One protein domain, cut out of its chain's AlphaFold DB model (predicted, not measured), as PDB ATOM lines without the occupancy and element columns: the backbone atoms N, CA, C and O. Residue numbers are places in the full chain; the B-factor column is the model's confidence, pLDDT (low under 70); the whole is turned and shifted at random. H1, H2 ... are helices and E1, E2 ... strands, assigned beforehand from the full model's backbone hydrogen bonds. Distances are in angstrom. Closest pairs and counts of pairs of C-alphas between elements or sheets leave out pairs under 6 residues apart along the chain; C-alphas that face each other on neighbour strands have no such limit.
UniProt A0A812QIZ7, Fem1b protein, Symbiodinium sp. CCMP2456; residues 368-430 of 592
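This is residues 368 to 430 of the 592 residues of the protein "Fem1b protein" of Symbiodinium sp. CCMP2456 (UniProt A0A812QIZ7). Four short helices, H1 to H4, and a long loop, residues 384 to 395, make a small body at one end of a short ribbon of two antiparallel strands, E1 and E2. From the other end of the ribbon a tail leads away to the small helix H5, and this tail gives the whole its length. The printed part has 63 residues with five named helices and two named strands, in the order E1, H1, H2, H3, H4, E2, H5; the sheet's order is E1, E2, and the class is mostly helix. The whole is compact by its radius of gyration of the C-alphas, 11.4 A, yet elongated in outline, with spans of 34 by 21 by 19 A.

Strand E1, residues 369 to 371, is the antiparallel neighbour of E2, residues 415 to 417, at 140 degrees between their directions. N 370 and O 416 are within hydrogen-bond range at 2.8 A, and N 416 and O 370 at 2.9 A. H1, residues 373 to 376, is close to but not clearly touching H2, residues 379 to 383; their closest C-alphas, of Gly 375 and Gly 381, are 5.7 A apart. H3, residues 396 to 401, is close to but not clearly touching H4, residues 405 to 412, with the closest C-alphas, of Leu 399 and Ile 405, 6.7 A apart; their lines are about perpendicular, at 88 degrees. The closest C-alphas of H4 and E2, those of Gly 409 and Phe 415, are 5.3 A apart. H5, residues 424 to 428, is apart from H1, H2, H3, H4 and E1. Every O i to N i+4 pair is within hydrogen-bond range in H2, H3, H4 and H5; H1 is too short for such a pair, and its one O i to N i+3 pair is not within range.

E1 begins at C-alpha 369 (193.309, 117.733, 141.534) and is 6.9 A long. H1 measures 5.3 A, H2 6.3 A and H3 8.6 A. H4, the longest helix, measures 9.9 A from C-alpha 405 (196.258, 109.525, 135.249) to C-alpha 412. E2 measures 6.8 A. H5 measures 6.6 A and ends at C-alpha 428 (188.367, 131.708, 146.572).

The two C-alphas farthest apart, those of Glu 379 and Leu 429, are 34.9 A apart. The printed part has no cut. The link from H2 to H3, 12 residues, is long. The mean pLDDT of the printed part is 85.6; residues 422 to 430 are under 70, and H5 has a mean of 45.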
ATOM      1  N   PRO A 368     194.913 122.292 141.022       91.25
ATOM      2  CA  PRO A 368     195.130 121.070 141.766       91.25
ATOM      3  C   PRO A 368     193.944 120.115 141.602       91.25
ATOM      4  O   PRO A 368     192.776 120.515 141.518       91.25
ATOM      5  N   LEU A 369     194.272 118.826 141.575       94.38
ATOM      6  CA  LEU A 369     193.309 117.733 141.534       94.38
ATOM      7  C   LEU A 369     192.963 117.307 142.958       94.38
ATOM      8  O   LEU A 369     193.830 117.280 143.828       94.38
ATOM      9  N   PHE A 370     191.713 116.921 143.178       95.69
ATOM     10  CA  PHE A 370     191.218 116.393 144.446       95.69
ATOM     11  C   PHE A 370     190.548 115.047 144.230       95.69
ATOM     12  O   PHE A 370     189.847 114.839 143.238       95.69
ATOM     13  N   TRP A 371     190.731 114.143 145.186       96.94
ATOM     14  CA  TRP A 371     190.080 112.840 145.176       96.94
ATOM     15  C   TRP A 371     188.566 112.970 145.343       96.94
ATOM     16  O   TRP A 371     188.081 113.671 146.232       96.94
ATOM     17  N   THR A 372     187.797 112.240 144.541       96.88
ATOM     18  CA  THR A 372     186.363 112.023 144.790       96.88
ATOM     19  C   THR A 372     186.152 110.761 145.622       96.88
ATOM     20  O   THR A 372     187.031 109.905 145.683       96.88
ATOM     21  N   GLU A 373     184.959 110.570 146.195       96.56
ATOM     22  CA  GLU A 373     184.591 109.293 146.840       96.56
ATOM     23  C   GLU A 373     184.751 108.092 145.894       96.56
ATOM     24  O   GLU A 373     185.149 107.005 146.301       96.56
ATOM     25  N   LYS A 374     184.478 108.295 144.603       97.38
ATOM     26  CA  LYS A 374     184.693 107.274 143.575       97.38
ATOM     27  C   LYS A 374     186.184 107.025 143.333       97.38
ATOM     28  O   LYS A 374     186.580 105.891 143.080       97.38
ATOM     29  N   GLY A 375     187.000 108.076 143.378       97.00
ATOM     30  CA  GLY A 375     188.447 108.000 143.226       97.00
ATOM     31  C   GLY A 375     189.114 107.231 144.356       97.00
ATOM     32  O   GLY A 375     189.930 106.361 144.074       97.00
ATOM     33  N   THR A 376     188.709 107.459 145.607       96.88
ATOM     34  CA  THR A 376     189.272 106.733 146.761       96.88
ATOM     35  C   THR A 376     188.966 105.234 146.730       96.88
ATOM     36  O   THR A 376     189.748 104.430 147.223       96.88
ATOM     37  N   GLN A 377     187.856 104.838 146.103       96.94
ATOM     38  CA  GLN A 377     187.469 103.435 145.925       96.94
ATOM     39  C   GLN A 377     188.068 102.779 144.671       96.94
ATOM     40  O   GLN A 377     187.926 101.565 144.500       96.94
ATOM     41  N   SER A 378     188.701 103.555 143.785       96.12
ATOM     42  CA  SER A 378     189.345 103.039 142.572       96.12
ATOM     43  C   SER A 378     190.569 102.177 142.898       96.12
ATOM     44  O   SER A 378     191.080 102.225 144.010       96.12
ATOM     45  N   GLU A 379     191.068 101.411 141.926       94.25
ATOM     46  CA  GLU A 379     192.294 100.612 142.089       94.25
ATOM     47  C   GLU A 379     193.486 101.477 142.527       94.25
ATOM     48  O   GLU A 379     194.155 101.156 143.505       94.25
ATOM     49  N   VAL A 380     193.670 102.637 141.884       93.06
ATOM     50  CA  VAL A 380     194.710 103.606 142.261       93.06
ATOM     51  C   VAL A 380     194.436 104.180 143.653       93.06
ATOM     52  O   VAL A 380     195.340 104.268 144.472       93.06
ATOM     53  N   GLY A 381     193.184 104.519 143.971       93.81
ATOM     54  CA  GLY A 381     192.822 104.995 145.310       93.81
ATOM     55  C   GLY A 381     193.125 103.975 146.414       93.81
ATOM     56  O   GLY A 381     193.620 104.345 147.473       93.81
ATOM     57  N   GLN A 382     192.897 102.685 146.153       94.19
ATOM     58  CA  GLN A 382     193.187 101.603 147.096       94.19
ATOM     59  C   GLN A 382     194.691 101.355 147.267       94.19
ATOM     60  O   GLN A 382     195.124 101.035 148.374       94.19
ATOM     61  N   GLU A 383     195.495 101.523 146.213       92.38
ATOM     62  CA  GLU A 383     196.959 101.446 146.315       92.38
ATOM     63  C   GLU A 383     197.531 102.561 147.202       92.38
ATOM     64  O   GLU A 383     198.472 102.327 147.962       92.38
ATOM     65  N   PHE A 384     196.914 103.744 147.164       90.75
ATOM     66  CA  PHE A 384     197.288 104.910 147.965       90.75
ATOM     67  C   PHE A 384     196.288 105.168 149.090       90.75
ATOM     68  O   PHE A 384     196.001 106.320 149.391       90.75
ATOM     69  N   ALA A 385     195.743 104.128 149.727       89.31
ATOM     70  CA  ALA A 385     194.654 104.275 150.700       89.31
ATOM     71  C   ALA A 385     194.957 105.253 151.858       89.31
ATOM     72  O   ALA A 385     194.037 105.880 152.383       89.31
ATOM     73  N   ASP A 386     196.231 105.414 152.230       87.44
ATOM     74  CA  ASP A 386     196.672 106.357 153.268       87.44
ATOM     75  C   ASP A 386     196.655 107.833 152.806       87.44
ATOM     76  O   ASP A 386     196.626 108.743 153.635       87.44
ATOM     77  N   GLU A 387     196.659 108.082 151.492       88.00
ATOM     78  CA  GLU A 387     196.718 109.413 150.866       88.00
ATOM     79  C   GLU A 387     195.435 109.764 150.091       88.00
ATOM     80  O   GLU A 387     195.067 110.934 149.972       88.00
ATOM     81  N   ALA A 388     194.736 108.759 149.563       93.25
ATOM     82  CA  ALA A 388     193.524 108.886 148.770       93.25
ATOM     83  C   ALA A 388     192.311 109.125 149.673       93.25
ATOM     84  O   ALA A 388     191.449 108.265 149.862       93.25
ATOM     85  N   VAL A 389     192.243 110.328 150.237       95.25
ATOM     86  CA  VAL A 389     191.139 110.784 151.084       95.25
ATOM     87  C   VAL A 389     190.221 111.693 150.274       95.25
ATOM     88  O   VAL A 389     190.668 112.635 149.628       95.25
ATOM     89  N   ALA A 390     188.914 111.424 150.306       94.81
ATOM     90  CA  ALA A 390     187.948 112.181 149.520       94.81
ATOM     91  C   ALA A 390     187.985 113.669 149.896       94.81
ATOM     92  O   ALA A 390     187.985 114.023 151.075       94.81
ATOM     93  N   ASN A 391     187.955 114.530 148.880       93.19
ATOM     94  CA  ASN A 391     188.108 115.980 148.962       93.19
ATOM     95  C   ASN A 391     189.484 116.488 149.428       93.19
ATOM     96  O   ASN A 391     189.630 117.698 149.611       93.19
ATOM     97  N   GLU A 392     190.475 115.613 149.594       94.06
ATOM     98  CA  GLU A 392     191.873 116.004 149.774       94.06
ATOM     99  C   GLU A 392     192.591 116.045 148.419       94.06
ATOM    100  O   GLU A 392     192.170 115.407 147.445       94.06
ATOM    101  N   SER A 393     193.648 116.859 148.340       93.06
ATOM    102  CA  SER A 393     194.420 117.018 147.103       93.06
ATOM    103  C   SER A 393     195.134 115.719 146.718       93.06
ATOM    104  O   SER A 393     195.617 114.982 147.579       93.06
ATOM    105  N   VAL A 394     195.196 115.428 145.420       93.94
ATOM    106  CA  VAL A 394     195.944 114.289 144.884       93.94
ATOM    107  C   VAL A 394     197.432 114.576 145.053       93.94
ATOM    108  O   VAL A 394     197.925 115.614 144.602       93.94
ATOM    109  N   SER A 395     198.143 113.668 145.723       90.56
ATOM    110  CA  SER A 395     199.563 113.843 146.011       90.56
ATOM    111  C   SER A 395     200.403 113.802 144.735       90.56
ATOM    112  O   SER A 395     200.058 113.150 143.744       90.56
ATOM    113  N   GLN A 396     201.545 114.487 144.768       88.69
ATOM    114  CA  GLN A 396     202.472 114.489 143.642       88.69
ATOM    115  C   GLN A 396     202.969 113.080 143.296       88.69
ATOM    116  O   GLN A 396     203.158 112.763 142.124       88.69
ATOM    117  N   ASP A 397     203.163 112.229 144.306       86.38
ATOM    118  CA  ASP A 397     203.642 110.859 144.122       86.38
ATOM    119  C   ASP A 397     202.665 110.039 143.259       86.38
ATOM    120  O   ASP A 397     203.106 109.333 142.352       86.38
ATOM    121  N   VAL A 398     201.350 110.199 143.446       90.62
ATOM    122  CA  VAL A 398     200.332 109.553 142.596       90.62
ATOM    123  C   VAL A 398     200.448 110.032 141.146       90.62
ATOM    124  O   VAL A 398     200.461 109.222 140.220       90.62
ATOM    125  N   LEU A 399     200.581 111.347 140.943       90.81
ATOM    126  CA  LEU A 399     200.681 111.960 139.612       90.81
ATOM    127  C   LEU A 399     201.971 111.591 138.868       90.81
ATOM    128  O   LEU A 399     201.982 111.559 137.637       90.81
ATOM    129  N   LEU A 400     203.051 111.327 139.604       86.94
ATOM    130  CA  LEU A 400     204.333 110.887 139.055       86.94
ATOM    131  C   LEU A 400     204.347 109.391 138.726       86.94
ATOM    132  O   LEU A 400     204.989 108.981 137.760       86.94
ATOM    133  N   LEU A 401     203.667 108.566 139.528       86.88
ATOM    134  CA  LEU A 401     203.683 107.110 139.372       86.88
ATOM    135  C   LEU A 401     202.764 106.609 138.253       86.88
ATOM    136  O   LEU A 401     203.033 105.544 137.696       86.88
ATOM    137  N   TYR A 402     201.737 107.382 137.894       87.94
ATOM    138  CA  TYR A 402     200.753 107.013 136.877       87.94
ATOM    139  C   TYR A 402     200.707 108.054 135.743       87.94
ATOM    140  O   TYR A 402     199.930 109.006 135.798       87.94
ATOM    141  N   PRO A 403     201.516 107.899 134.681       83.25
ATOM    142  CA  PRO A 403     201.422 108.759 133.501       83.25
ATOM    143  C   PRO A 403     200.029 108.675 132.857       83.25
ATOM    144  O   PRO A 403     199.484 107.582 132.706       83.25
ATOM    145  N   GLY A 404     199.440 109.813 132.476       87.56
ATOM    146  CA  GLY A 404     198.093 109.863 131.886       87.56
ATOM    147  C   GLY A 404     196.949 109.827 132.908       87.56
ATOM    148  O   GLY A 404     195.773 109.889 132.528       87.56
ATOM    149  N   ILE A 405     197.267 109.713 134.205       92.31
ATOM    150  CA  ILE A 405     196.258 109.525 135.249       92.31
ATOM    151  C   ILE A 405     195.336 110.720 135.388       92.31
ATOM    152  O   ILE A 405     194.192 110.539 135.794       92.31
ATOM    153  N   ARG A 406     195.777 111.934 135.042       92.75
ATOM    154  CA  ARG A 406     194.919 113.115 135.156       92.75
ATOM    155  C   ARG A 406     193.718 112.991 134.228       92.75
ATOM    156  O   ARG A 406     192.585 113.055 134.698       92.75
ATOM    157  N   SER A 407     193.940 112.811 132.930       92.25
ATOM    158  CA  SER A 407     192.878 112.741 131.925       92.25
ATOM    159  C   SER A 407     191.989 111.534 132.169       92.25
ATOM    160  O   SER A 407     190.762 111.637 132.099       92.25
ATOM    161  N   GLU A 408     192.589 110.387 132.494       94.50
ATOM    162  CA  GLU A 408     191.837 109.184 132.832       94.50
ATOM    163  C   GLU A 408     190.999 109.378 134.099       94.50
ATOM    164  O   GLU A 408     189.806 109.068 134.104       94.50
ATOM    165  N   GLY A 409     191.597 109.926 135.154       95.56
ATOM    166  CA  GLY A 409     190.960 110.154 136.441       95.56
ATOM    167  C   GLY A 409     189.842 111.188 136.369       95.56
ATOM    168  O   GLY A 409     188.769 110.946 136.918       95.56
ATOM    169  N   LEU A 410     190.019 112.282 135.624       94.75
ATOM    170  CA  LEU A 410     188.953 113.253 135.352       94.75
ATOM    171  C   LEU A 410     187.813 112.607 134.553       94.75
ATOM    172  O   LEU A 410     186.651 112.689 134.950       94.75
ATOM    173  N   LYS A 411     188.128 111.867 133.481       96.00
ATOM    174  CA  LYS A 411     187.126 111.170 132.655       96.00
ATOM    175  C   LYS A 411     186.346 110.115 133.439       96.00
ATOM    176  O   LYS A 411     185.144 109.947 133.239       96.00
ATOM    177  N   LYS A 412     187.020 109.376 134.323       96.38
ATOM    178  CA  LYS A 412     186.396 108.360 135.181       96.38
ATOM    179  C   LYS A 412     185.714 108.966 136.410       96.38
ATOM    180  O   LYS A 412     184.989 108.240 137.095       96.38
ATOM    181  N   GLY A 413     185.890 110.260 136.675       96.25
ATOM    182  CA  GLY A 413     185.371 110.947 137.857       96.25
ATOM    183  C   GLY A 413     186.063 110.522 139.153       96.25
ATOM    184  O   GLY A 413     185.451 110.577 140.215       96.25
ATOM    185  N   TRP A 414     187.301 110.031 139.072       97.25
ATOM    186  CA  TRP A 414     188.166 109.773 140.226       97.25
ATOM    187  C   TRP A 414     188.712 111.066 140.822       97.25
ATOM    188  O   TRP A 414     188.888 111.158 142.035       97.25
ATOM    189  N   PHE A 415     188.935 112.057 139.963       97.19
ATOM    190  CA  PHE A 415     189.411 113.373 140.347       97.19
ATOM    191  C   PHE A 415     188.393 114.446 139.997       97.19
ATOM    192  O   PHE A 415     187.602 114.294 139.065       97.19
ATOM    193  N   ILE A 416     188.471 115.546 140.729       95.00
ATOM    194  CA  ILE A 416     187.866 116.827 140.378       95.00
ATOM    195  C   ILE A 416     188.931 117.915 140.483       95.00
ATOM    196  O   ILE A 416     189.827 117.837 141.319       95.00
ATOM    197  N   GLU A 417     188.830 118.930 139.638       91.81
ATOM    198  CA  GLU A 417     189.651 120.139 139.754       91.81
ATOM    199  C   GLU A 417     189.100 121.035 140.876       91.81
ATOM    200  O   GLU A 417     187.893 121.029 141.138       91.81
ATOM    201  N   GLU A 418     189.971 121.801 141.543       86.00
ATOM    202  CA  GLU A 418     189.633 122.637 142.712       86.00
ATOM    203  C   GLU A 418     188.347 123.454 142.563       86.00
ATOM    204  O   GLU A 418     187.500 123.499 143.454       86.00
ATOM    205  N   GLU A 419     188.187 124.089 141.411       73.94
ATOM    206  CA  GLU A 419     187.064 124.968 141.106       73.94
ATOM    207  C   GLU A 419     185.717 124.247 141.057       73.94
ATOM    208  O   GLU A 419     184.694 124.835 141.405       73.94
ATOM    209  N   ASN A 420     185.731 122.961 140.703       82.50
ATOM    210  CA  ASN A 420     184.548 122.116 140.616       82.50
ATOM    211  C   ASN A 420     184.183 121.506 141.978       82.50
ATOM    212  O   ASN A 420     183.240 120.714 142.063       82.50
ATOM    213  N   ARG A 421     184.896 121.852 143.065       81.06
ATOM    214  CA  ARG A 421     184.483 121.426 144.406       81.06
ATOM    215  C   ARG A 421     183.143 122.076 144.769       81.06
ATOM    216  O   ARG A 421     183.014 123.292 144.655       81.06
ATOM    217  N   PRO A 422     182.189 121.311 145.337       67.75
ATOM    218  CA  PRO A 422     180.877 121.821 145.754       67.75
ATOM    219  C   PRO A 422     180.908 123.014 146.730       67.75
ATOM    220  O   PRO A 422     179.900 123.689 146.888       67.75
ATOM    221  N   ASN A 423     182.058 123.284 147.361       63.22
ATOM    222  CA  ASN A 423     182.275 124.373 148.317       63.22
ATOM    223  C   ASN A 423     183.439 125.309 147.918       63.22
ATOM    224  O   ASN A 423     183.931 126.055 148.765       63.22
ATOM    225  N   SER A 424     183.917 125.263 146.667       55.00
ATOM    226  CA  SER A 424     185.105 126.018 146.231       55.00
ATOM    227  C   SER A 424     184.934 127.531 146.388       55.00
ATOM    228  O   SER A 424     185.876 128.204 146.799       55.00
ATOM    229  N   TRP A 425     183.726 128.062 146.161       44.31
ATOM    230  CA  TRP A 425     183.428 129.500 146.247       44.31
ATOM    231  C   TRP A 425     183.846 130.148 147.578       44.31
ATOM    232  O   TRP A 425     184.231 131.313 147.583       44.31
ATOM    233  N   TRP A 426     183.848 129.403 148.689       40.69
ATOM    234  CA  TRP A 426     184.289 129.916 149.992       40.69
ATOM    235  C   TRP A 426     185.814 130.025 150.128       40.69
ATOM    236  O   TRP A 426     186.298 130.896 150.844       40.69
ATOM    237  N   HIS A 427     186.579 129.177 149.433       44.78
ATOM    238  CA  HIS A 427     188.047 129.189 149.473       44.78
ATOM    239  C   HIS A 427     188.649 130.258 148.551       44.78
ATOM    240  O   HIS A 427     189.671 130.846 148.892       44.78
ATOM    241  N   TRP A 428     187.975 130.591 147.444       38.94
ATOM    242  CA  TRP A 428     188.367 131.708 146.572       38.94
ATOM    243  C   TRP A 428     188.236 133.083 147.244       38.94
ATOM    244  O   TRP A 428     188.898 134.028 146.821       38.94
ATOM    245  N   LEU A 429     187.414 133.193 148.294       35.31
ATOM    246  CA  LEU A 429     187.251 134.409 149.097       35.31
ATOM    247  C   LEU A 429     188.205 134.473 150.305       35.31
ATOM    248  O   LEU A 429     188.221 135.490 150.989       35.31
ATOM    249  N   ASN A 430     188.973 133.411 150.596       32.97
ATOM    250  CA  ASN A 430     189.863 133.349 151.764       32.97
ATOM    251  C   ASN A 430     191.081 132.413 151.534       32.97
ATOM    252  O   ASN A 430     191.089 131.260 151.996       32.97
TER     253      ASN A 430